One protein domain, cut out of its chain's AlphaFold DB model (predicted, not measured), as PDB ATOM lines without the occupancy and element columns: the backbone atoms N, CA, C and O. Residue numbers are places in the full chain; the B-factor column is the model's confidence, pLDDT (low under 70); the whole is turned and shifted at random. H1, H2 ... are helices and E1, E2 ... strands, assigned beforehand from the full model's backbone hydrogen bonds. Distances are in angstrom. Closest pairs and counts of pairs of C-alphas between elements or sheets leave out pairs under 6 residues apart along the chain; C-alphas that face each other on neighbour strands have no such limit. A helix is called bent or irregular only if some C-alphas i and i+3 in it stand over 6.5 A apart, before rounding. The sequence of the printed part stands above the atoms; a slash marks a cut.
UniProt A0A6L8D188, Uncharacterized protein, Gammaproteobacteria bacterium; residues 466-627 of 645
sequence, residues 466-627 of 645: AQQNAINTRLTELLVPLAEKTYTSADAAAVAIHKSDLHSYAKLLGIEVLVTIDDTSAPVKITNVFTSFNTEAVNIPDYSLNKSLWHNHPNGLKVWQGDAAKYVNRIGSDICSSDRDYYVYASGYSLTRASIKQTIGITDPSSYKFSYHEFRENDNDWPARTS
ATOM      1  N   ALA A 466      14.650  21.642  13.751       59.50
ATOM      2  CA  ALA A 466      15.875  20.991  13.282       59.50
ATOM      3  C   ALA A 466      17.036  21.180  14.276       59.50
ATOM      4  O   ALA A 466      17.721  20.220  14.618       59.50
ATOM      5  N   GLN A 467      17.193  22.397  14.799       65.06
ATOM      6  CA  GLN A 467      18.237  22.760  15.757       65.06
ATOM      7  C   GLN A 467      17.972  22.096  17.123       65.06
ATOM      8  O   GLN A 467      18.878  21.492  17.691       65.06
ATOM      9  N   GLN A 468      16.712  22.070  17.588       71.81
ATOM     10  CA  GLN A 468      16.292  21.286  18.765       71.81
ATOM     11  C   GLN A 468      16.660  19.798  18.628       71.81
ATOM     12  O   GLN A 468      17.166  19.194  19.573       71.81
ATOM     13  N   ASN A 469      16.410  19.194  17.459       66.62
ATOM     14  CA  ASN A 469      16.747  17.793  17.209       66.62
ATOM     15  C   ASN A 469      18.269  17.569  17.236       66.62
ATOM     16  O   ASN A 469      18.717  16.659  17.925       66.62
ATOM     17  N   ALA A 470      19.056  18.412  16.557       61.25
ATOM     18  CA  ALA A 470      20.517  18.312  16.537       61.25
ATOM     19  C   ALA A 470      21.134  18.426  17.945       61.25
ATOM     20  O   ALA A 470      21.971  17.606  18.318       61.25
ATOM     21  N   ILE A 471      20.661  19.380  18.757       69.88
ATOM     22  CA  ILE A 471      21.113  19.570  20.144       69.88
ATOM     23  C   ILE A 471      20.774  18.349  21.011       69.88
ATOM     24  O   ILE A 471      21.623  17.875  21.763       69.88
ATOM     25  N   ASN A 472      19.564  17.792  20.884       74.88
ATOM     26  CA  ASN A 472      19.174  16.585  21.622       74.88
ATOM     27  C   ASN A 472      19.989  15.348  21.192       74.88
ATOM     28  O   ASN A 472      20.383  14.558  22.052       74.88
ATOM     29  N   THR A 473      20.296  15.191  19.897       72.44
ATOM     30  CA  THR A 473      21.213  14.148  19.404       72.44
ATOM     31  C   THR A 473      22.600  14.317  20.020       72.44
ATOM     32  O   THR A 473      23.102  13.386  20.647       72.44
ATOM     33  N   ARG A 474      23.187  15.521  19.950       71.69
ATOM     34  CA  ARG A 474      24.536  15.778  20.471       71.69
ATOM     35  C   ARG A 474      24.633  15.603  21.987       71.69
ATOM     36  O   ARG A 474      25.595  15.021  22.474       71.69
ATOM     37  N   LEU A 475      23.624  16.029  22.748       76.19
ATOM     38  CA  LEU A 475      23.558  15.758  24.189       76.19
ATOM     39  C   LEU A 475      23.474  14.256  24.491       76.19
ATOM     40  O   LEU A 475      24.078  13.802  25.460       76.19
ATOM     41  N   THR A 476      22.769  13.482  23.659       77.69
ATOM     42  CA  THR A 476      22.687  12.020  23.794       77.69
ATOM     43  C   THR A 476      24.042  11.361  23.526       77.69
ATOM     44  O   THR A 476      24.459  10.515  24.310       77.69
ATOM     45  N   GLU A 477      24.772  11.784  22.485       74.00
ATOM     46  CA  GLU A 477      26.147  11.329  22.206       74.00
ATOM     47  C   GLU A 477      27.090  11.609  23.386       74.00
ATOM     48  O   GLU A 477      27.774  10.706  23.866       74.00
ATOM     49  N   LEU A 478      27.082  12.845  23.899       75.81
ATOM     50  CA  LEU A 478      27.928  13.272  25.019       75.81
ATOM     51  C   LEU A 478      27.551  12.593  26.353       75.81
ATOM     52  O   LEU A 478      28.359  12.574  27.282       75.81
ATOM     53  N   LEU A 479      26.355  12.000  26.453       85.31
ATOM     54  CA  LEU A 479      25.938  11.203  27.608       85.31
ATOM     55  C   LEU A 479      26.535   9.785  27.596       85.31
ATOM     56  O   LEU A 479      26.780   9.240  28.670       85.31
ATOM     57  N   VAL A 480      26.788   9.179  26.429       82.94
ATOM     58  CA  VAL A 480      27.269   7.783  26.319       82.94
ATOM     59  C   VAL A 480      28.510   7.501  27.191       82.94
ATOM     60  O   VAL A 480      28.407   6.648  28.076       82.94
ATOM     61  N   PRO A 481      29.637   8.243  27.081       78.19
ATOM     62  CA  PRO A 481      30.844   7.982  27.881       78.19
ATOM     63  C   PRO A 481      30.711   8.342  29.375       78.19
ATOM     64  O   PRO A 481      31.669   8.177  30.142       78.19
ATOM     65  N   LEU A 482      29.551   8.861  29.796       87.88
ATOM     66  CA  LEU A 482      29.156   9.057  31.192       87.88
ATOM     67  C   LEU A 482      28.227   7.926  31.673       87.88
ATOM     68  O   LEU A 482      28.366   7.458  32.798       87.88
ATOM     69  N   ALA A 483      27.308   7.451  30.829       88.50
ATOM     70  CA  ALA A 483      26.351   6.390  31.151       88.50
ATOM     71  C   ALA A 483      26.964   4.974  31.150       88.50
ATOM     72  O   ALA A 483      26.496   4.093  31.875       88.50
ATOM     73  N   GLU A 484      28.030   4.751  30.375       90.00
ATOM     74  CA  GLU A 484      28.801   3.497  30.392       90.00
ATOM     75  C   GLU A 484      29.600   3.302  31.692       90.00
ATOM     76  O   GLU A 484      29.930   2.172  32.060       90.00
ATOM     77  N   LYS A 485      29.891   4.392  32.415       89.25
ATOM     78  CA  LYS A 485      30.675   4.376  33.654       89.25
ATOM     79  C   LYS A 485      29.816   4.059  34.878       89.25
ATOM     80  O   LYS A 485      28.626   4.362  34.957       89.25
ATOM     81  N   THR A 486      30.463   3.460  35.869       91.19
ATOM     82  CA  THR A 486      29.911   3.190  37.196       91.19
ATOM     83  C   THR A 486      30.494   4.159  38.217       91.19
ATOM     84  O   THR A 486      31.684   4.469  38.192       91.19
ATOM     85  N   TYR A 487      29.653   4.631  39.135       92.81
ATOM     86  CA  TYR A 487      30.009   5.639  40.129       92.81
ATOM     87  C   TYR A 487      29.834   5.104  41.553       92.81
ATOM     88  O   TYR A 487      28.956   4.285  41.839       92.81
ATOM     89  N   THR A 488      30.689   5.577  42.458       90.56
ATOM     90  CA  THR A 488      30.688   5.202  43.882       90.56
ATOM     91  C   THR A 488      29.592   5.905  44.685       90.56
ATOM     92  O   THR A 488      29.175   5.397  45.722       90.56
ATOM     93  N   SER A 489      29.110   7.056  44.213       90.38
ATOM     94  CA  SER A 489      28.026   7.832  44.820       90.38
ATOM     95  C   SER A 489      27.351   8.741  43.787       90.38
ATOM     96  O   SER A 489      27.888   8.973  42.699       90.38
ATOM     97  N   ALA A 490      26.194   9.306  44.147       89.00
ATOM     98  CA  ALA A 490      25.553  10.354  43.352       89.00
ATOM     99  C   ALA A 490      26.440  11.608  43.216       89.00
ATOM    100  O   ALA A 490      26.455  12.232  42.158       89.00
ATOM    101  N   ASP A 491      27.255  11.921  44.231       90.62
ATOM    102  CA  ASP A 491      28.214  13.033  44.183       90.62
ATOM    103  C   ASP A 491      29.318  12.790  43.147       90.62
ATOM    104  O   ASP A 491      29.662  13.697  42.393       90.62
ATOM    105  N   ALA A 492      29.844  11.562  43.062       90.00
ATOM    106  CA  ALA A 492      30.852  11.197  42.067       90.00
ATOM    107  C   ALA A 492      30.298  11.290  40.633       90.00
ATOM    108  O   ALA A 492      30.982  11.790  39.740       90.00
ATOM    109  N   ALA A 493      29.042  10.879  40.426       92.62
ATOM    110  CA  ALA A 493      28.340  11.077  39.159       92.62
ATOM    111  C   ALA A 493      28.125  12.573  38.854       92.62
ATOM    112  O   ALA A 493      28.431  13.027  37.755       92.62
ATOM    113  N   ALA A 494      27.671  13.368  39.828       92.00
ATOM    114  CA  ALA A 494      27.442  14.805  39.665       92.00
ATOM    115  C   ALA A 494      28.724  15.598  39.348       92.00
ATOM    116  O   ALA A 494      28.690  16.494  38.502       92.00
ATOM    117  N   VAL A 495      29.856  15.252  39.976       89.81
ATOM    118  CA  VAL A 495      31.181  15.817  39.660       89.81
ATOM    119  C   VAL A 495      31.630  15.409  38.256       89.81
ATOM    120  O   VAL A 495      32.139  16.251  37.518       89.81
ATOM    121  N   ALA A 496      31.398  14.157  37.847       90.06
ATOM    122  CA  ALA A 496      31.724  13.707  36.498       90.06
ATOM    123  C   ALA A 496      30.905  14.436  35.420       90.06
ATOM    124  O   ALA A 496      31.481  14.835  34.413       90.06
ATOM    125  N   ILE A 497      29.605  14.681  35.637       91.44
ATOM    126  CA  ILE A 497      28.794  15.496  34.713       91.44
ATOM    127  C   ILE A 497      29.285  16.953  34.723       91.44
ATOM    128  O   ILE A 497      29.463  17.539  33.659       91.44
ATOM    129  N   HIS A 498      29.572  17.533  35.894       87.62
ATOM    130  CA  HIS A 498      30.061  18.915  36.012       87.62
ATOM    131  C   HIS A 498      31.366  19.170  35.240       87.62
ATOM    132  O   HIS A 498      31.529  20.241  34.660       87.62
ATOM    133  N   LYS A 499      32.268  18.183  35.197       82.69
ATOM    134  CA  LYS A 499      33.547  18.244  34.469       82.69
ATOM    135  C   LYS A 499      33.480  17.664  33.042       82.69
ATOM    136  O   LYS A 499      34.523  17.370  32.468       82.69
ATOM    137  N   SER A 500      32.285  17.445  32.485       82.00
ATOM    138  CA  SER A 500      32.106  16.801  31.173       82.00
ATOM    139  C   SER A 500      31.816  17.776  30.034       82.00
ATOM    140  O   SER A 500      31.209  18.831  30.227       82.00
ATOM    141  N   ASP A 501      32.126  17.336  28.814       77.00
ATOM    142  CA  ASP A 501      31.779  18.034  27.573       77.00
ATOM    143  C   ASP A 501      30.268  18.257  27.410       77.00
ATOM    144  O   ASP A 501      29.860  19.234  26.791       77.00
ATOM    145  N   LEU A 502      29.422  17.412  28.018       83.25
ATOM    146  CA  LEU A 502      27.967  17.603  28.075       83.25
ATOM    147  C   LEU A 502      27.611  18.909  28.804       83.25
ATOM    148  O   LEU A 502      26.789  19.685  28.314       83.25
ATOM    149  N   HIS A 503      28.255  19.184  29.944       80.50
ATOM    150  CA  HIS A 503      28.066  20.435  30.678       80.50
ATOM    151  C   HIS A 503      28.686  21.624  29.933       80.50
ATOM    152  O   HIS A 503      28.039  22.668  29.824       80.50
ATOM    153  N   SER A 504      29.884  21.464  29.362       74.06
ATOM    154  CA  SER A 504      30.535  22.497  28.543       74.06
ATOM    155  C   SER A 504      29.679  22.903  27.338       74.06
ATOM    156  O   SER A 504      29.487  24.092  27.099       74.06
ATOM    157  N   TYR A 505      29.096  21.934  26.626       71.31
ATOM    158  CA  TYR A 505      28.199  22.145  25.486       71.31
ATOM    159  C   TYR A 505      26.888  22.831  25.899       71.31
ATOM    160  O   TYR A 505      26.479  23.810  25.274       71.31
ATOM    161  N   ALA A 506      26.266  22.387  26.999       75.50
ATOM    162  CA  ALA A 506      25.067  23.025  27.544       75.50
ATOM    163  C   ALA A 506      25.323  24.486  27.966       75.50
ATOM    164  O   ALA A 506      24.510  25.372  27.702       75.50
ATOM    165  N   LYS A 507      26.485  24.758  28.575       72.12
ATOM    166  CA  LYS A 507      26.921  26.108  28.952       72.12
ATOM    167  C   LYS A 507      27.229  26.981  27.731       72.12
ATOM    168  O   LYS A 507      26.808  28.132  27.719       72.12
ATOM    169  N   LEU A 508      27.920  26.449  26.719       67.12
ATOM    170  CA  LEU A 508      28.278  27.165  25.486       67.12
ATOM    171  C   LEU A 508      27.043  27.637  24.711       67.12
ATOM    172  O   LEU A 508      27.021  28.762  24.225       67.12
ATOM    173  N   LEU A 509      26.012  26.794  24.626       67.50
ATOM    174  CA  LEU A 509      24.744  27.159  23.993       67.50
ATOM    175  C   LEU A 509      23.862  28.059  24.877       67.50
ATOM    176  O   LEU A 509      22.868  28.576  24.385       67.50
ATOM    177  N   GLY A 510      24.175  28.231  26.167       71.12
ATOM    178  CA  GLY A 510      23.349  28.998  27.106       71.12
ATOM    179  C   GLY A 510      22.073  28.278  27.569       71.12
ATOM    180  O   GLY A 510      21.102  28.940  27.932       71.12
ATOM    181  N   ILE A 511      22.041  26.939  27.549       74.31
ATOM    182  CA  ILE A 511      20.809  26.133  27.652       74.31
ATOM    183  C   ILE A 511      20.714  25.366  28.976       74.31
ATOM    184  O   ILE A 511      21.708  24.835  29.473       74.31
ATOM    185  N   GLU A 512      19.510  25.265  29.542       78.00
ATOM    186  CA  GLU A 512      19.262  24.398  30.701       78.00
ATOM    187  C   GLU A 512      19.089  22.929  30.270       78.00
ATOM    188  O   GLU A 512      18.222  22.578  29.462       78.00
ATOM    189  N   VAL A 513      19.911  22.066  30.864       82.50
ATOM    190  CA  VAL A 513      19.986  20.619  30.659       82.50
ATOM    191  C   VAL A 513      19.895  19.913  32.007       82.50
ATOM    192  O   VAL A 513      20.532  20.299  32.986       82.50
ATOM    193  N   LEU A 514      19.088  18.858  32.048       85.25
ATOM    194  CA  LEU A 514      18.839  18.024  33.214       85.25
ATOM    195  C   LEU A 514      19.381  16.614  32.953       85.25
ATOM    196  O   LEU A 514      19.195  16.075  31.864       85.25
ATOM    197  N   VAL A 515      20.011  15.991  33.949       88.44
ATOM    198  CA  VAL A 515      20.593  14.642  33.864       88.44
ATOM    199  C   VAL A 515      20.141  13.805  35.061       88.44
ATOM    200  O   VAL A 515      20.217  14.254  36.203       88.44
ATOM    201  N   THR A 516      19.673  12.576  34.822       87.94
ATOM    202  CA  THR A 516      19.212  11.673  35.901       87.94
ATOM    203  C   THR A 516      20.302  10.700  36.342       87.94
ATOM    204  O   THR A 516      20.808   9.902  35.545       87.94
ATOM    205  N   ILE A 517      20.625  10.755  37.633       90.50
ATOM    206  CA  ILE A 517      21.592   9.904  38.322       90.50
ATOM    207  C   ILE A 517      20.813   8.811  39.055       90.50
ATOM    208  O   ILE A 517      20.076   9.079  40.000       90.50
ATOM    209  N   ASP A 518      20.958   7.571  38.607       88.50
ATOM    210  CA  ASP A 518      20.370   6.406  39.247       88.50
ATOM    211  C   ASP A 518      21.216   5.954  40.436       88.50
ATOM    212  O   ASP A 518      22.184   5.207  40.294       88.50
ATOM    213  N   ASP A 519      20.835   6.449  41.608       86.50
ATOM    214  CA  ASP A 519      21.357   6.064  42.915       86.50
ATOM    215  C   ASP A 519      20.378   5.163  43.700       86.50
ATOM    216  O   ASP A 519      20.483   5.035  44.918       86.50
ATOM    217  N   THR A 520      19.425   4.505  43.018       81.94
ATOM    218  CA  THR A 520      18.506   3.526  43.647       81.94
ATOM    219  C   THR A 520      19.215   2.257  44.123       81.94
ATOM    220  O   THR A 520      18.733   1.566  45.020       81.94
ATOM    221  N   SER A 521      20.348   1.929  43.503       75.69
ATOM    222  CA  SER A 521      21.145   0.734  43.758       75.69
ATOM    223  C   SER A 521      22.614   0.992  43.409       75.69
ATOM    224  O   SER A 521      22.935   1.921  42.670       75.69
ATOM    225  N   ALA A 522      23.520   0.187  43.968       79.19
ATOM    226  CA  ALA A 522      24.942   0.247  43.643       79.19
ATOM    227  C   ALA A 522      25.283  -0.756  42.518       79.19
ATOM    228  O   ALA A 522      24.793  -1.888  42.563       79.19
ATOM    229  N   PRO A 523      26.159  -0.406  41.557       86.12
ATOM    230  CA  PRO A 523      26.834   0.886  41.402       86.12
ATOM    231  C   PRO A 523      25.913   1.981  40.843       86.12
ATOM    232  O   PRO A 523      25.055   1.704  40.007       86.12
ATOM    233  N   VAL A 524      26.160   3.229  41.252       91.44
ATOM    234  CA  VAL A 524      25.420   4.404  40.764       91.44
ATOM    235  C   VAL A 524      25.697   4.606  39.272       91.44
ATOM    236  O   VAL A 524      26.829   4.407  38.820       91.44
ATOM    237  N   LYS A 525      24.684   5.016  38.500       92.19
ATOM    238  CA  LYS A 525      24.808   5.253  37.050       92.19
ATOM    239  C   LYS A 525      24.202   6.573  36.604       92.19
ATOM    240  O   LYS A 525      23.197   7.021  37.138       92.19
ATOM    241  N   ILE A 526      24.764   7.159  35.557       91.88
ATOM    242  CA  ILE A 526      24.127   8.247  34.807       91.88
ATOM    243  C   ILE A 526      23.205   7.603  33.761       91.88
ATOM    244  O   ILE A 526      23.597   6.612  33.150       91.88
ATOM    245  N   THR A 527      21.965   8.088  33.599       85.94
ATOM    246  CA  THR A 527      20.938   7.336  32.839       85.94
ATOM    247  C   THR A 527      20.239   8.075  31.703       85.94
ATOM    248  O   THR A 527      20.022   7.464  30.664       85.94
ATOM    249  N   ASN A 528      19.888   9.356  31.847       84.88
ATOM    250  CA  ASN A 528      19.227  10.127  30.781       84.88
ATOM    251  C   ASN A 528      19.655  11.597  30.818       84.88
ATOM    252  O   ASN A 528      19.992  12.094  31.895       84.88
ATOM    253  N   VAL A 529      19.532  12.284  29.679       84.00
ATOM    254  CA  VAL A 529      19.710  13.735  29.509       84.00
ATOM    255  C   VAL A 529      18.453  14.352  28.888       84.00
ATOM    256  O   VAL A 529      17.815  13.739  28.033       84.00
ATOM    257  N   PHE A 530      18.089  15.561  29.314       76.81
ATOM    258  CA  PHE A 530      16.900  16.289  28.863       76.81
ATOM    259  C   PHE A 530      17.216  17.782  28.709       76.81
ATOM    260  O   PHE A 530      17.960  18.330  29.515       76.81
ATOM    261  N   THR A 531      16.615  18.459  27.731       72.25
ATOM    262  CA  THR A 531      16.700  19.922  27.550       72.25
ATOM    263  C   THR A 531      15.450  20.626  28.075       72.25
ATOM    264  O   THR A 531      14.355  20.058  28.028       72.25
ATOM    265  N   SER A 532      15.572  21.897  28.472       60.03
ATOM    266  CA  SER A 532      14.419  22.786  28.704       60.03
ATOM    267  C   SER A 532      13.485  22.870  27.489       60.03
ATOM    268  O   SER A 532      12.275  23.019  27.646       60.03
ATOM    269  N   PHE A 533      14.028  22.709  26.278       49.81
ATOM    270  CA  PHE A 533      13.286  22.735  25.013       49.81
ATOM    271  C   PHE A 533      12.269  21.615  24.901       49.81
ATOM    272  O   PHE A 533      11.220  21.762  24.274       49.81
ATOM    273  N   ASN A 534      12.580  20.471  25.501       49.75
ATOM    274  CA  ASN A 534      11.729  19.308  25.451       49.75
ATOM    275  C   ASN A 534      10.654  19.423  26.547       49.75
ATOM    276  O   ASN A 534      10.496  18.543  27.384       49.75
ATOM    277  N   THR A 535       9.880  20.518  26.526       42.59
ATOM    278  CA  THR A 535       8.734  20.739  27.426       42.59
ATOM    279  C   THR A 535       7.641  19.682  27.255       42.59
ATOM    280  O   THR A 535       6.855  19.462  28.167       42.59
ATOM    281  N   GLU A 536       7.626  18.955  26.135       37.44
ATOM    282  CA  GLU A 536       6.796  17.756  25.949       37.44
ATOM    283  C   GLU A 536       7.435  16.485  26.530       37.44
ATOM    284  O   GLU A 536       6.706  15.562  26.865       37.44
ATOM    285  N   ALA A 537       8.753  16.460  26.768       33.41
ATOM    286  CA  ALA A 537       9.410  15.519  27.684       33.41
ATOM    287  C   ALA A 537       9.388  16.011  29.150       33.41
ATOM    288  O   ALA A 537      10.099  15.478  29.998       33.41
ATOM    289  N   VAL A 538       8.519  16.981  29.474       33.09
ATOM    290  CA  VAL A 538       7.895  17.057  30.808       33.09
ATOM    291  C   VAL A 538       6.733  16.054  30.922       33.09
ATOM    292  O   VAL A 538       6.360  15.724  32.041       33.09
ATOM    293  N   ASN A 539       6.348  15.371  29.828       34.72
ATOM    294  CA  ASN A 539       6.185  13.915  29.923       34.72
ATOM    295  C   ASN A 539       7.572  13.271  30.121       34.72
ATOM    296  O   ASN A 539       8.083  12.548  29.264       34.72
ATOM    297  N   ILE A 540       8.144  13.493  31.303       42.12
ATOM    298  CA  ILE A 540       8.572  12.348  32.093       42.12
ATOM    299  C   ILE A 540       7.240  11.618  32.319       42.12
ATOM    300  O   ILE A 540       6.384  12.188  32.997       42.12
ATOM    301  N   PRO A 541       6.961  10.482  31.650       37.34
ATOM    302  CA  PRO A 541       5.679   9.804  31.843       37.34
ATOM    303  C   PRO A 541       5.533   9.463  33.330       37.34
ATOM    304  O   PRO A 541       6.562   9.199  33.945       37.34
ATOM    305  N   ASP A 542       4.301   9.472  33.871       40.25
ATOM    306  CA  ASP A 542       3.921   9.654  35.301       40.25
ATOM    307  C   ASP A 542       4.561   8.728  36.371       40.25
ATOM    308  O   ASP A 542       4.172   8.729  37.539       40.25
ATOM    309  N   TYR A 543       5.553   7.929  36.001       40.75
ATOM    310  CA  TYR A 543       6.550   7.361  36.895       40.75
ATOM    311  C   TYR A 543       7.265   8.458  37.697       40.75
ATOM    312  O   TYR A 543       7.823   9.411  37.148       40.75
ATOM    313  N   SER A 544       7.315   8.269  39.014       52.34
ATOM    314  CA  SER A 544       8.168   9.042  39.911       52.34
ATOM    315  C   SER A 544       9.633   8.969  39.466       52.34
ATOM    316  O   SER A 544      10.133   7.917  39.061       52.34
ATOM    317  N   LEU A 545      10.360  10.090  39.560       62.28
ATOM    318  CA  LEU A 545      11.757  10.121  39.106       62.28
ATOM    319  C   LEU A 545      12.662   9.152  39.885       62.28
ATOM    320  O   LEU A 545      13.566   8.588  39.279       62.28
ATOM    321  N   ASN A 546      12.440   8.986  41.201       72.88
ATOM    322  CA  ASN A 546      13.145   8.092  42.147       72.88
ATOM    323  C   ASN A 546      14.696   8.059  42.029       72.88
ATOM    324  O   ASN A 546      15.366   7.134  42.490       72.88
ATOM    325  N   LYS A 547      15.289   9.087  41.427       83.75
ATOM    326  CA  LYS A 547      16.693   9.186  41.011       83.75
ATOM    327  C   LYS A 547      17.156  10.613  41.242       83.75
ATOM    328  O   LYS A 547      16.416  11.543  40.900       83.75
ATOM    329  N   SER A 548      18.336  10.789  41.825       87.75
ATOM    330  CA  SER A 548      18.905  12.116  42.048       87.75
ATOM    331  C   SER A 548      19.064  12.864  40.719       87.75
ATOM    332  O   SER A 548      19.329  12.272  39.668       87.75
ATOM    333  N   LEU A 549      18.850  14.175  40.747       87.56
ATOM    334  CA  LEU A 549      18.773  15.008  39.550       87.56
ATOM    335  C   LEU A 549      19.945  15.980  39.509       87.56
ATOM    336  O   LEU A 549      20.181  16.706  40.467       87.56
ATOM    337  N   TRP A 550      20.640  16.035  38.383       90.38
ATOM    338  CA  TRP A 550      21.602  17.083  38.069       90.38
ATOM    339  C   TRP A 550      21.008  18.046  37.044       90.38
ATOM    340  O   TRP A 550      20.216  17.646  36.193       90.38
ATOM    341  N   HIS A 551      21.378  19.316  37.135       85.62
ATOM    342  CA  HIS A 551      20.898  20.415  36.300       85.62
ATOM    343  C   HIS A 551      22.061  21.399  36.103       85.62
ATOM    344  O   HIS A 551      22.831  21.619  37.041       85.62
ATOM    345  N   ASN A 552      22.239  21.985  34.917       83.00
ATOM    346  CA  ASN A 552      23.123  23.146  34.769       83.00
ATOM    347  C   ASN A 552      22.332  24.453  34.803       83.00
ATOM    348  O   ASN A 552      21.219  24.559  34.297       83.00
ATOM    349  N   HIS A 553      22.986  25.465  35.350       75.62
ATOM    350  CA  HIS A 553      22.552  26.844  35.379       75.62
ATOM    351  C   HIS A 553      23.506  27.640  34.472       75.62
ATOM    352  O   HIS A 553      24.612  27.972  34.905       75.62
ATOM    353  N   PRO A 554      23.132  27.940  33.209       65.00
ATOM    354  CA  PRO A 554      23.965  28.744  32.301       65.00
ATOM    355  C   PRO A 554      24.287  30.126  32.881       65.00
ATOM    356  O   PRO A 554      25.392  30.639  32.730       65.00
ATOM    357  N   ASN A 555      23.341  30.660  33.657       63.25
ATOM    358  CA  ASN A 555      23.463  31.848  34.497       63.25
ATOM    359  C   ASN A 555      24.326  31.652  35.762       63.25
ATOM    360  O   ASN A 555      24.186  32.399  36.726       63.25
ATOM    361  N   GLY A 556      25.182  30.624  35.798       68.38
ATOM    362  CA  GLY A 556      26.159  30.325  36.852       68.38
ATOM    363  C   GLY A 556      25.610  30.190  38.275       68.38
ATOM    364  O   GLY A 556      26.406  30.107  39.217       68.38
ATOM    365  N   LEU A 557      24.286  30.166  38.452       72.06
ATOM    366  CA  LEU A 557      23.640  30.158  39.754       72.06
ATOM    367  C   LEU A 557      23.859  28.836  40.490       72.06
ATOM    368  O   LEU A 557      23.989  27.759  39.911       72.06
ATOM    369  N   LYS A 558      23.840  28.924  41.816       78.88
ATOM    370  CA  LYS A 558      23.830  27.764  42.711       78.88
ATOM    371  C   LYS A 558      22.424  27.169  42.779       78.88
ATOM    372  O   LYS A 558      21.456  27.833  42.412       78.88
ATOM    373  N   VAL A 559      22.312  25.941  43.281       76.75
ATOM    374  CA  VAL A 559      21.015  25.321  43.578       76.75
ATOM    375  C   VAL A 559      20.250  26.220  44.546       76.75
ATOM    376  O   VAL A 559      20.817  26.702  45.531       76.75
ATOM    377  N   TRP A 560      18.976  26.472  44.266       72.19
ATOM    378  CA  TRP A 560      18.123  27.308  45.111       72.19
ATOM    379  C   TRP A 560      16.800  26.606  45.421       72.19
ATOM    380  O   TRP A 560      16.461  25.556  44.872       72.19
ATOM    381  N   GLN A 561      16.033  27.194  46.342       68.69
ATOM    382  CA  GLN A 561      14.777  26.623  46.833       68.69
ATOM    383  C   GLN A 561      13.766  26.333  45.707       68.69
ATOM    384  O   GLN A 561      12.967  25.407  45.830       68.69
ATOM    385  N   GLY A 562      13.820  27.087  44.603       68.56
ATOM    386  CA  GLY A 562      12.986  26.861  43.426       68.56
ATOM    387  C   GLY A 562      13.259  25.530  42.730       68.56
ATOM    388  O   GLY A 562      12.304  24.855  42.362       68.56
ATOM    389  N   ASP A 563      14.516  25.106  42.590       70.38
ATOM    390  CA  ASP A 563      14.861  23.849  41.903       70.38
ATOM    391  C   ASP A 563      14.468  22.647  42.753       70.38
ATOM    392  O   ASP A 563      13.828  21.711  42.270       70.38
ATOM    393  N   ALA A 564      14.757  22.728  44.054       70.06
ATOM    394  CA  ALA A 564      14.333  21.728  45.020       70.06
ATOM    395  C   ALA A 564      12.799  21.587  45.043       70.06
ATOM    396  O   ALA A 564      12.291  20.475  44.934       70.06
ATOM    397  N   ALA A 565      12.044  22.691  45.088       68.81
ATOM    398  CA  ALA A 565      10.579  22.660  45.058       68.81
ATOM    399  C   ALA A 565      10.003  22.172  43.711       68.81
ATOM    400  O   ALA A 565       9.073  21.363  43.705       68.81
ATOM    401  N   LYS A 566      10.575  22.596  42.568       71.56
ATOM    402  CA  LYS A 566      10.251  22.053  41.231       71.56
ATOM    403  C   LYS A 566      10.446  20.532  41.195       71.56
ATOM    404  O   LYS A 566       9.666  19.847  40.539       71.56
ATOM    405  N   TYR A 567      11.467  20.010  41.878       73.75
ATOM    406  CA  TYR A 567      11.766  18.581  41.936       73.75
ATOM    407  C   TYR A 567      10.891  17.809  42.938       73.75
ATOM    408  O   TYR A 567      10.438  16.723  42.584       73.75
ATOM    409  N   VAL A 568      10.547  18.358  44.117       70.06
ATOM    410  CA  VAL A 568       9.551  17.733  45.026       70.06
ATOM    411  C   VAL A 568       8.236  17.490  44.279       70.06
ATOM    412  O   VAL A 568       7.723  16.372  44.266       70.06
ATOM    413  N   ASN A 569       7.759  18.505  43.551       65.69
ATOM    414  CA  ASN A 569       6.558  18.423  42.715       65.69
ATOM    415  C   ASN A 569       6.669  17.403  41.545       65.69
ATOM    416  O   ASN A 569       5.677  17.183  40.858       65.69
ATOM    417  N   ARG A 570       7.845  16.796  41.296       69.06
ATOM    418  CA  ARG A 570       8.096  15.762  40.263       69.06
ATOM    419  C   ARG A 570       8.383  14.361  40.822       69.06
ATOM    420  O   ARG A 570       8.250  13.389  40.086       69.06
ATOM    421  N   ILE A 571       8.797  14.234  42.084       67.12
ATOM    422  CA  ILE A 571       8.925  12.926  42.762       67.12
ATOM    423  C   ILE A 571       7.630  12.511  43.469       67.12
ATOM    424  O   ILE A 571       7.402  11.318  43.650       67.12
ATOM    425  N   GLY A 572       6.767  13.468  43.825       65.94
ATOM    426  CA  GLY A 572       5.459  13.186  44.415       65.94
ATOM    427  C   GLY A 572       5.565  12.426  45.740       65.94
ATOM    428  O   GLY A 572       6.413  12.730  46.577       65.94
ATOM    429  N   SER A 573       4.702  11.430  45.934       62.06
ATOM    430  CA  SER A 573       4.595  10.660  47.180       62.06
ATOM    431  C   SER A 573       5.766   9.703  47.460       62.06
ATOM    432  O   SER A 573       5.881   9.223  48.589       62.06
ATOM    433  N   ASP A 574       6.681   9.470  46.508       65.06
ATOM    434  CA  ASP A 574       7.867   8.618  46.719       65.06
ATOM    435  C   ASP A 574       8.831   9.175  47.780       65.06
ATOM    436  O   ASP A 574       9.564   8.418  48.416       65.06
ATOM    437  N   ILE A 575       8.809  10.488  48.050       65.50
ATOM    438  CA  ILE A 575       9.596  11.049  49.160       65.50
ATOM    439  C   ILE A 575       9.043  10.671  50.540       65.50
ATOM    440  O   ILE A 575       9.784  10.675  51.521       65.50
ATOM    441  N   CYS A 576       7.759  10.312  50.617       63.59
ATOM    442  CA  CYS A 576       7.087   9.905  51.850       63.59
ATOM    443  C   CYS A 576       7.329   8.421  52.189       63.59
ATOM    444  O   CYS A 576       7.139   8.020  53.334       63.59
ATOM    445  N   SER A 577       7.715   7.599  51.204       60.09
ATOM    446  CA  SER A 577       7.855   6.138  51.324       60.09
ATOM    447  C   SER A 577       9.308   5.641  51.362       60.09
ATOM    448  O   SER A 577       9.543   4.448  51.554       60.09
ATOM    449  N   SER A 578      10.281   6.536  51.176       62.22
ATOM    450  CA  SER A 578      11.689   6.203  50.945       62.22
ATOM    451  C   SER A 578      12.593   6.698  52.075       62.22
ATOM    452  O   SER A 578      12.672   7.898  52.341       62.22
ATOM    453  N   ASP A 579      13.346   5.797  52.715       66.00
ATOM    454  CA  ASP A 579      14.362   6.159  53.721       66.00
ATOM    455  C   ASP A 579      15.588   6.868  53.108       66.00
ATOM    456  O   ASP A 579      16.261   7.643  53.792       66.00
ATOM    457  N   ARG A 580      15.834   6.702  51.803       70.75
ATOM    458  CA  ARG A 580      16.951   7.316  51.065       70.75
ATOM    459  C   ARG A 580      16.801   8.841  50.930       70.75
ATOM    460  O   ARG A 580      15.696   9.363  50.808       70.75
ATOM    461  N   ASP A 581      17.924   9.557  50.962       72.56
ATOM    462  CA  ASP A 581      18.001  10.963  50.550       72.56
ATOM    463  C   ASP A 581      17.941  11.071  49.020       72.56
ATOM    464  O   ASP A 581      18.638  10.345  48.316       72.56
ATOM    465  N   TYR A 582      17.154  12.019  48.512       76.94
ATOM    466  CA  TYR A 582      17.223  12.457  47.117       76.94
ATOM    467  C   TYR A 582      17.987  13.775  47.047       76.94
ATOM    468  O   TYR A 582      17.735  14.672  47.861       76.94
ATOM    469  N   TYR A 583      18.870  13.918  46.058       84.19
ATOM    470  CA  TYR A 583      19.628  15.147  45.831       84.19
ATOM    471  C   TYR A 583      19.214  15.836  44.529       84.19
ATOM    472  O   TYR A 583      19.040  15.187  43.494       84.19
ATOM    473  N   VAL A 584      19.124  17.167  44.575       84.94
ATOM    474  CA  VAL A 584      19.210  18.018  43.379       84.94
ATOM    475  C   VAL A 584      20.577  18.683  43.371       84.94
ATOM    476  O   VAL A 584      20.955  19.343  44.343       84.94
ATOM    477  N   TYR A 585      21.299  18.513  42.269       89.06
ATOM    478  CA  TYR A 585      22.570  19.155  41.973       89.06
ATOM    479  C   TYR A 585      22.359  20.268  40.949       89.06
ATOM    480  O   TYR A 585      21.726  20.032  39.923       89.06
ATOM    481  N   ALA A 586      22.950  21.439  41.185       85.88
ATOM    482  CA  ALA A 586      23.033  22.504  40.194       85.88
ATOM    483  C   ALA A 586      24.495  22.858  39.899       85.88
ATOM    484  O   ALA A 586      25.281  23.133  40.816       85.88
ATOM    485  N   SER A 587      24.845  22.865  38.615       84.00
ATOM    486  CA  SER A 587      26.140  23.306  38.101       84.00
ATOM    487  C   SER A 587      26.067  24.752  37.638       84.00
ATOM    488  O   SER A 587      25.516  25.032  36.577       84.00
ATOM    489  N   GLY A 588      26.636  25.650  38.439       72.50
ATOM    490  CA  GLY A 588      26.862  27.047  38.077       72.50
ATOM    491  C   GLY A 588      28.359  27.345  37.943       72.50
ATOM    492  O   GLY A 588      29.118  26.514  37.449       72.50
ATOM    493  N   TYR A 589      28.816  28.479  38.490       69.62
ATOM    494  CA  TYR A 589      30.252  28.736  38.732       69.62
ATOM    495  C   TYR A 589      30.917  27.708  39.669       69.62
ATOM    496  O   TYR A 589      32.137  27.611  39.738       69.62
ATOM    497  N   SER A 590      30.106  26.971  40.423       78.12
ATOM    498  CA  SER A 590      30.494  25.890  41.325       78.12
ATOM    499  C   SER A 590      29.432  24.800  41.248       78.12
ATOM    500  O   SER A 590      28.244  25.128  41.139       78.12
ATOM    501  N   LEU A 591      29.814  23.533  41.388       87.12
ATOM    502  CA  LEU A 591      28.842  22.467  41.609       87.12
ATOM    503  C   LEU A 591      28.238  22.602  43.015       87.12
ATOM    504  O   LEU A 591      28.942  22.763  44.010       87.12
ATOM    505  N   THR A 592      26.916  22.525  43.113       86.25
ATOM    506  CA  THR A 592      26.189  22.623  44.386       86.25
ATOM    507  C   THR A 592      25.114  21.553  44.485       86.25
ATOM    508  O   THR A 592      24.632  21.087  43.458       86.25
ATOM    509  N   ARG A 593      24.738  21.150  45.706       88.25
ATOM    510  CA  ARG A 593      23.672  20.163  45.955       88.25
ATOM    511  C   ARG A 593      22.789  20.530  47.141       88.25
ATOM    512  O   ARG A 593      23.279  21.098  48.114       88.25
ATOM    513  N   ALA A 594      21.524  20.129  47.101       80.94
ATOM    514  CA  ALA A 594      20.606  20.180  48.238       80.94
ATOM    515  C   ALA A 594      19.953  18.806  48.458       80.94
ATOM    516  O   ALA A 594      19.573  18.148  47.488       80.94
ATOM    517  N   SER A 595      19.806  18.377  49.721       79.19
ATOM    518  CA  SER A 595      18.931  17.242  50.055       79.19
ATOM    519  C   SER A 595      17.480  17.711  50.018       79.19
ATOM    520  O   SER A 595      17.108  18.750  50.570       79.19
ATOM    521  N   ILE A 596      16.635  16.919  49.376       71.56
ATOM    522  CA  ILE A 596      15.229  17.257  49.194       71.56
ATOM    523  C   ILE A 596      14.425  16.988  50.472       71.56
ATOM    524  O   ILE A 596      13.470  17.714  50.749       71.56
ATOM    525  N   LYS A 597      14.891  16.081  51.341       65.25
ATOM    526  CA  LYS A 597      14.342  15.913  52.696       65.25
ATOM    527  C   LYS A 597      14.549  17.150  53.572       65.25
ATOM    528  O   LYS A 597      13.679  17.461  54.374       65.25
ATOM    529  N   GLN A 598      15.633  17.911  53.375       62.28
ATOM    530  CA  GLN A 598      15.807  19.202  54.060       62.28
ATOM    531  C   GLN A 598      14.763  20.236  53.612       62.28
ATOM    532  O   GLN A 598      14.303  21.023  54.430       62.28
ATOM    533  N   THR A 599      14.351  20.210  52.339       54.62
ATOM    534  CA  THR A 599      13.401  21.184  51.758       54.62
ATOM    535  C   THR A 599      11.978  21.041  52.315       54.62
ATOM    536  O   THR A 599      11.207  21.999  52.297       54.62
ATOM    537  N   ILE A 600      11.629  19.870  52.852       54.56
ATOM    538  CA  ILE A 600      10.287  19.527  53.339       54.56
ATOM    539  C   ILE A 600      10.180  19.842  54.848       54.56
ATOM    540  O   ILE A 600      10.023  18.980  55.709       54.56
ATOM    541  N   GLY A 601      10.284  21.132  55.184       52.50
ATOM    542  CA  GLY A 601      10.101  21.656  56.545       52.50
ATOM    543  C   GLY A 601       8.625  21.761  56.955       52.50
ATOM    544  O   GLY A 601       8.133  22.868  57.150       52.50
ATOM    545  N   ILE A 602       7.920  20.626  57.057       45.97
ATOM    546  CA  ILE A 602       6.439  20.554  57.128       45.97
ATOM    547  C   ILE A 602       5.828  21.394  58.270       45.97
ATOM    548  O   ILE A 602       4.755  21.966  58.112       45.97
ATOM    549  N   THR A 603       6.501  21.496  59.419       46.94
ATOM    550  CA  THR A 603       5.910  22.028  60.661       46.94
ATOM    551  C   THR A 603       5.795  23.553  60.756       46.94
ATOM    552  O   THR A 603       5.030  24.030  61.591       46.94
ATOM    553  N   ASP A 604       6.528  24.327  59.948       45.94
ATOM    554  CA  ASP A 604       6.381  25.791  59.884       45.94
ATOM    555  C   ASP A 604       6.925  26.377  58.560       45.94
ATOM    556  O   ASP A 604       8.119  26.676  58.444       45.94
ATOM    557  N   PRO A 605       6.050  26.637  57.569       47.53
ATOM    558  CA  PRO A 605       6.430  27.290  56.317       47.53
ATOM    559  C   PRO A 605       6.974  28.724  56.466       47.53
ATOM    560  O   PRO A 605       7.483  29.275  55.489       47.53
ATOM    561  N   SER A 606       6.852  29.361  57.639       44.22
ATOM    562  CA  SER A 606       7.217  30.770  57.854       44.22
ATOM    563  C   SER A 606       8.636  31.002  58.395       44.22
ATOM    564  O   SER A 606       9.109  32.139  58.361       44.22
ATOM    565  N   SER A 607       9.343  29.953  58.843       48.19
ATOM    566  CA  SER A 607      10.692  30.064  59.438       48.19
ATOM    567  C   SER A 607      11.791  29.239  58.745       48.19
ATOM    568  O   SER A 607      12.935  29.213  59.214       48.19
ATOM    569  N   TYR A 608      11.480  28.596  57.614       53.31
ATOM    570  CA  TYR A 608      12.404  27.709  56.902       53.31
ATOM    571  C   TYR A 608      13.688  28.403  56.393       53.31
ATOM    572  O   TYR A 608      13.671  29.548  55.940       53.31
ATOM    573  N   LYS A 609      14.817  27.674  56.414       56.56
ATOM    574  CA  LYS A 609      16.120  28.112  55.885       56.56
ATOM    575  C   LYS A 609      16.675  27.106  54.881       56.56
ATOM    576  O   LYS A 609      17.172  26.050  55.268       56.56
ATOM    577  N   PHE A 610      16.665  27.478  53.603       63.41
ATOM    578  CA  PHE A 610      17.282  26.674  52.552       63.41
ATOM    579  C   PHE A 610      18.797  26.533  52.775       63.41
ATOM    580  O   PHE A 610      19.522  27.520  52.951       63.41
ATOM    581  N   SER A 611      19.250  25.282  52.769       66.56
ATOM    582  CA  SER A 611      20.639  24.879  52.979       66.56
ATOM    583  C   SER A 611      21.108  24.058  51.781       66.56
ATOM    584  O   SER A 611      20.342  23.280  51.217       66.56
ATOM    585  N   TYR A 612      22.363  24.245  51.386       72.94
ATOM    586  CA  TYR A 612      22.993  23.526  50.282       72.94
ATOM    587  C   TYR A 612      24.455  23.241  50.621       72.94
ATOM    588  O   TYR A 612      25.039  23.871  51.499       72.94
ATOM    589  N   HIS A 613      25.070  22.303  49.916       78.25
ATOM    590  CA  HIS A 613      26.506  22.062  49.980       78.25
ATOM    591  C   HIS A 613      27.150  22.520  48.670       78.25
ATOM    592  O   HIS A 613      26.544  22.397  47.604       78.25
ATOM    593  N   GLU A 614      28.365  23.058  48.744       80.38
ATOM    594  CA  GLU A 614      29.089  23.610  47.594       80.38
ATOM    595  C   GLU A 614      30.421  22.898  47.418       80.38
ATOM    596  O   GLU A 614      31.298  23.031  48.267       80.38
ATOM    597  N   PHE A 615      30.563  22.186  46.305       74.62
ATOM    598  CA  PHE A 615      31.823  21.613  45.865       74.62
ATOM    599  C   PHE A 615      32.604  22.661  45.065       74.62
ATOM    600  O   PHE A 615      32.064  23.325  44.173       74.62
ATOM    601  N   ARG A 616      33.888  22.806  45.383       66.50
ATOM    602  CA  ARG A 616      34.851  23.632  44.646       66.50
ATOM    603  C   ARG A 616      36.013  22.743  44.258       66.50
ATOM    604  O   ARG A 616      36.370  21.859  45.022       66.50
ATOM    605  N   GLU A 617      36.648  22.996  43.122       54.78
ATOM    606  CA  GLU A 617      37.692  22.087  42.623       54.78
ATOM    607  C   GLU A 617      38.940  22.007  43.520       54.78
ATOM    608  O   GLU A 617      39.677  21.029  43.441       54.78
ATOM    609  N   ASN A 618      39.126  22.990  44.408       53.28
ATOM    610  CA  ASN A 618      40.192  23.027  45.414       53.28
ATOM    611  C   ASN A 618      39.763  22.449  46.784       53.28
ATOM    612  O   ASN A 618      40.610  22.278  47.659       53.28
ATOM    613  N   ASP A 619      38.468  22.169  46.987       53.12
ATOM    614  CA  ASP A 619      37.901  21.638  48.231       53.12
ATOM    615  C   ASP A 619      37.582  20.137  48.043       53.12
ATOM    616  O   ASP A 619      36.611  19.776  47.382       53.12
ATOM    617  N   ASN A 620      38.349  19.239  48.674       53.66
ATOM    618  CA  ASN A 620      38.118  17.777  48.641       53.66
ATOM    619  C   ASN A 620      36.883  17.310  49.461       53.66
ATOM    620  O   ASN A 620      36.814  16.158  49.886       53.66
ATOM    621  N   ASP A 621      35.926  18.200  49.728       64.06
ATOM    622  CA  ASP A 621      34.766  17.982  50.597       64.06
ATOM    623  C   ASP A 621      33.554  18.789  50.087       64.06
ATOM    624  O   ASP A 621      33.664  19.634  49.200       64.06
ATOM    625  N   TRP A 622      32.380  18.539  50.663       73.19
ATOM    626  CA  TRP A 622      31.127  19.238  50.389       73.19
ATOM    627  C   TRP A 622      30.721  20.120  51.588       73.19
ATOM    628  O   TRP A 622      29.758  19.785  52.290       73.19
ATOM    629  N   PRO A 623      31.404  21.250  51.855       71.31
ATOM    630  CA  PRO A 623      31.071  22.130  52.972       71.31
ATOM    631  C   PRO A 623      29.635  22.668  52.870       71.31
ATOM    632  O   PRO A 623      29.205  23.187  51.834       71.31
ATOM    633  N   ALA A 624      28.898  22.564  53.977       69.31
ATOM    634  CA  ALA A 624      27.534  23.073  54.095       69.31
ATOM    635  C   ALA A 624      27.505  24.611  54.113       69.31
ATOM    636  O   ALA A 624      28.311  25.260  54.788       69.31
ATOM    637  N   ARG A 625      26.538  25.203  53.408       68.81
ATOM    638  CA  ARG A 625      26.273  26.646  53.356       68.81
ATOM    639  C   ARG A 625      24.770  26.925  53.439       68.81
ATOM    640  O   ARG A 625      23.932  26.087  53.118       68.81
ATOM    641  N   THR A 626      24.423  28.131  53.878       60.28
ATOM    642  CA  THR A 626      23.035  28.596  54.007       60.28
ATOM    643  C   THR A 626      22.844  29.885  53.217       60.28
ATOM    644  O   THR A 626      23.692  30.777  53.251       60.28
ATOM    645  N   SER A 627      21.729  30.001  52.494       56.34
ATOM    646  CA  SER A 627      21.356  31.226  51.775       56.34
ATOM    647  C   SER A 627      20.146  31.888  52.423       56.34
ATOM    648  O   SER A 627      19.130  31.237  52.644       56.34
TER     649      SER A 627
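Overview. This is residues 466 to 627 of the 645 residues of an uncharacterized protein of Gammaproteobacteria bacterium (UniProt A0A6L8D188). A strongly twisted sheet of seven strands curls round helix H2, with H1 packed along edge strand E2 and H3 near E1 and E3 on the same face, and H5 packed on the other face over E4 and E5. The helices on both faces make three layers, and residues 602 to 607, between H7 and E6, stick out. The printed part has 162 residues with seven named helices and seven named strands, in the order H1 H2 H3 E1 E2 H4 E3 H5 H6 E4 E5 H7 E6 E7; the class is mixed, helices and strands. The mixed sheet has the order E2 E1 E3 E4 E5 E6 E7, with E3 and E4 parallel and the other neighbours antiparallel. The whole is compact, with a radius of gyration of the C-alphas of 15.4 A and spans of 48 by 40 by 32 A.

Arrangement. Edge strand E2, residues 525 to 531, forms a hairpin with E1, residues 513 to 518; N 514 and O 530 are 2.8 A apart, within hydrogen-bond range. E3, residues 548 to 552, is antiparallel to E1, with N 515 and O 550 at 2.8 A. E4, residues 583 to 587, is parallel to E3 at 16 degrees, with N 551 and O 585 at 2.9 A. E5, residues 591 to 595, forms a hairpin with E4, with N 586 and O 592 at 2.8 A. E6, residues 611 to 615, is antiparallel to E5, with N 613 and O 593 at 2.8 A. E7, residues 624 to 626, forms a hairpin with E6, with N 625 and O 612 at 2.8 A. The sheet curls round H2, residues 490 to 498, whose Ala 494 comes closest to E3 at Trp 550, C-alphas 6.5 A apart. H1, residues 466 to 483, is on the same face, over E2 at a height over the sheet of 7.3 A. H3, residues 501 to 508, also on that face, touches H1 at residues 475 to 479 alone; the closest C-alphas, of Leu 478 and Leu 502, are 5.3 A apart. H5, residues 561 to 571, is on the opposite face at a height of 9.6 A, slantwise to E4 at 48 degrees on the local plane. H7, residues 596 to 599, touches H5, with the closest C-alphas, of Ala 564 and Ile 596, 6.2 A apart, and only grazes the sheet. H6, residues 574 to 577, is not on the sheet; H4, residues 535 to 538, is not on it either, but only just, with 4 pairs of C-alphas within 10 A. E3, H5, H6 and E4 form a strand-helix-strand unit, two parallel neighbour strands with helices between, and E2, H4 and E3 a split one, with E1 between its strands; both crossovers are right-handed. Every O i to N i+4 pair is within hydrogen-bond range in H2 and H3, against 12 of 14 in H1 and 6 of 7 in H5; H4, H6 and H7 are too short for such a pair.

Along the chain. H1 begins at C-alpha 466, (15.875, 20.991, 13.282), and is 25.3 A long; it is irregular, but only just, with C-alphas 478 and 481 6.7 A apart. H5 is 15.4 A long, E2 19.3 A and E1 16.6 A. E3 begins at C-alpha 548, (18.905, 12.116, 42.048), and E7 ends at C-alpha 626, (23.035, 28.596, 54.007).

Size, cuts and confidence. The C-alphas farthest apart, of Ala 466 and Thr 603, are 48.4 A apart. The printed part has no cut, and the link from H7 to E6, 11 residues, is long. The mean pLDDT of the printed part is 71.8; 64 residues are under 70, among them 532 to 545, 569 to 579 and 597 to 611.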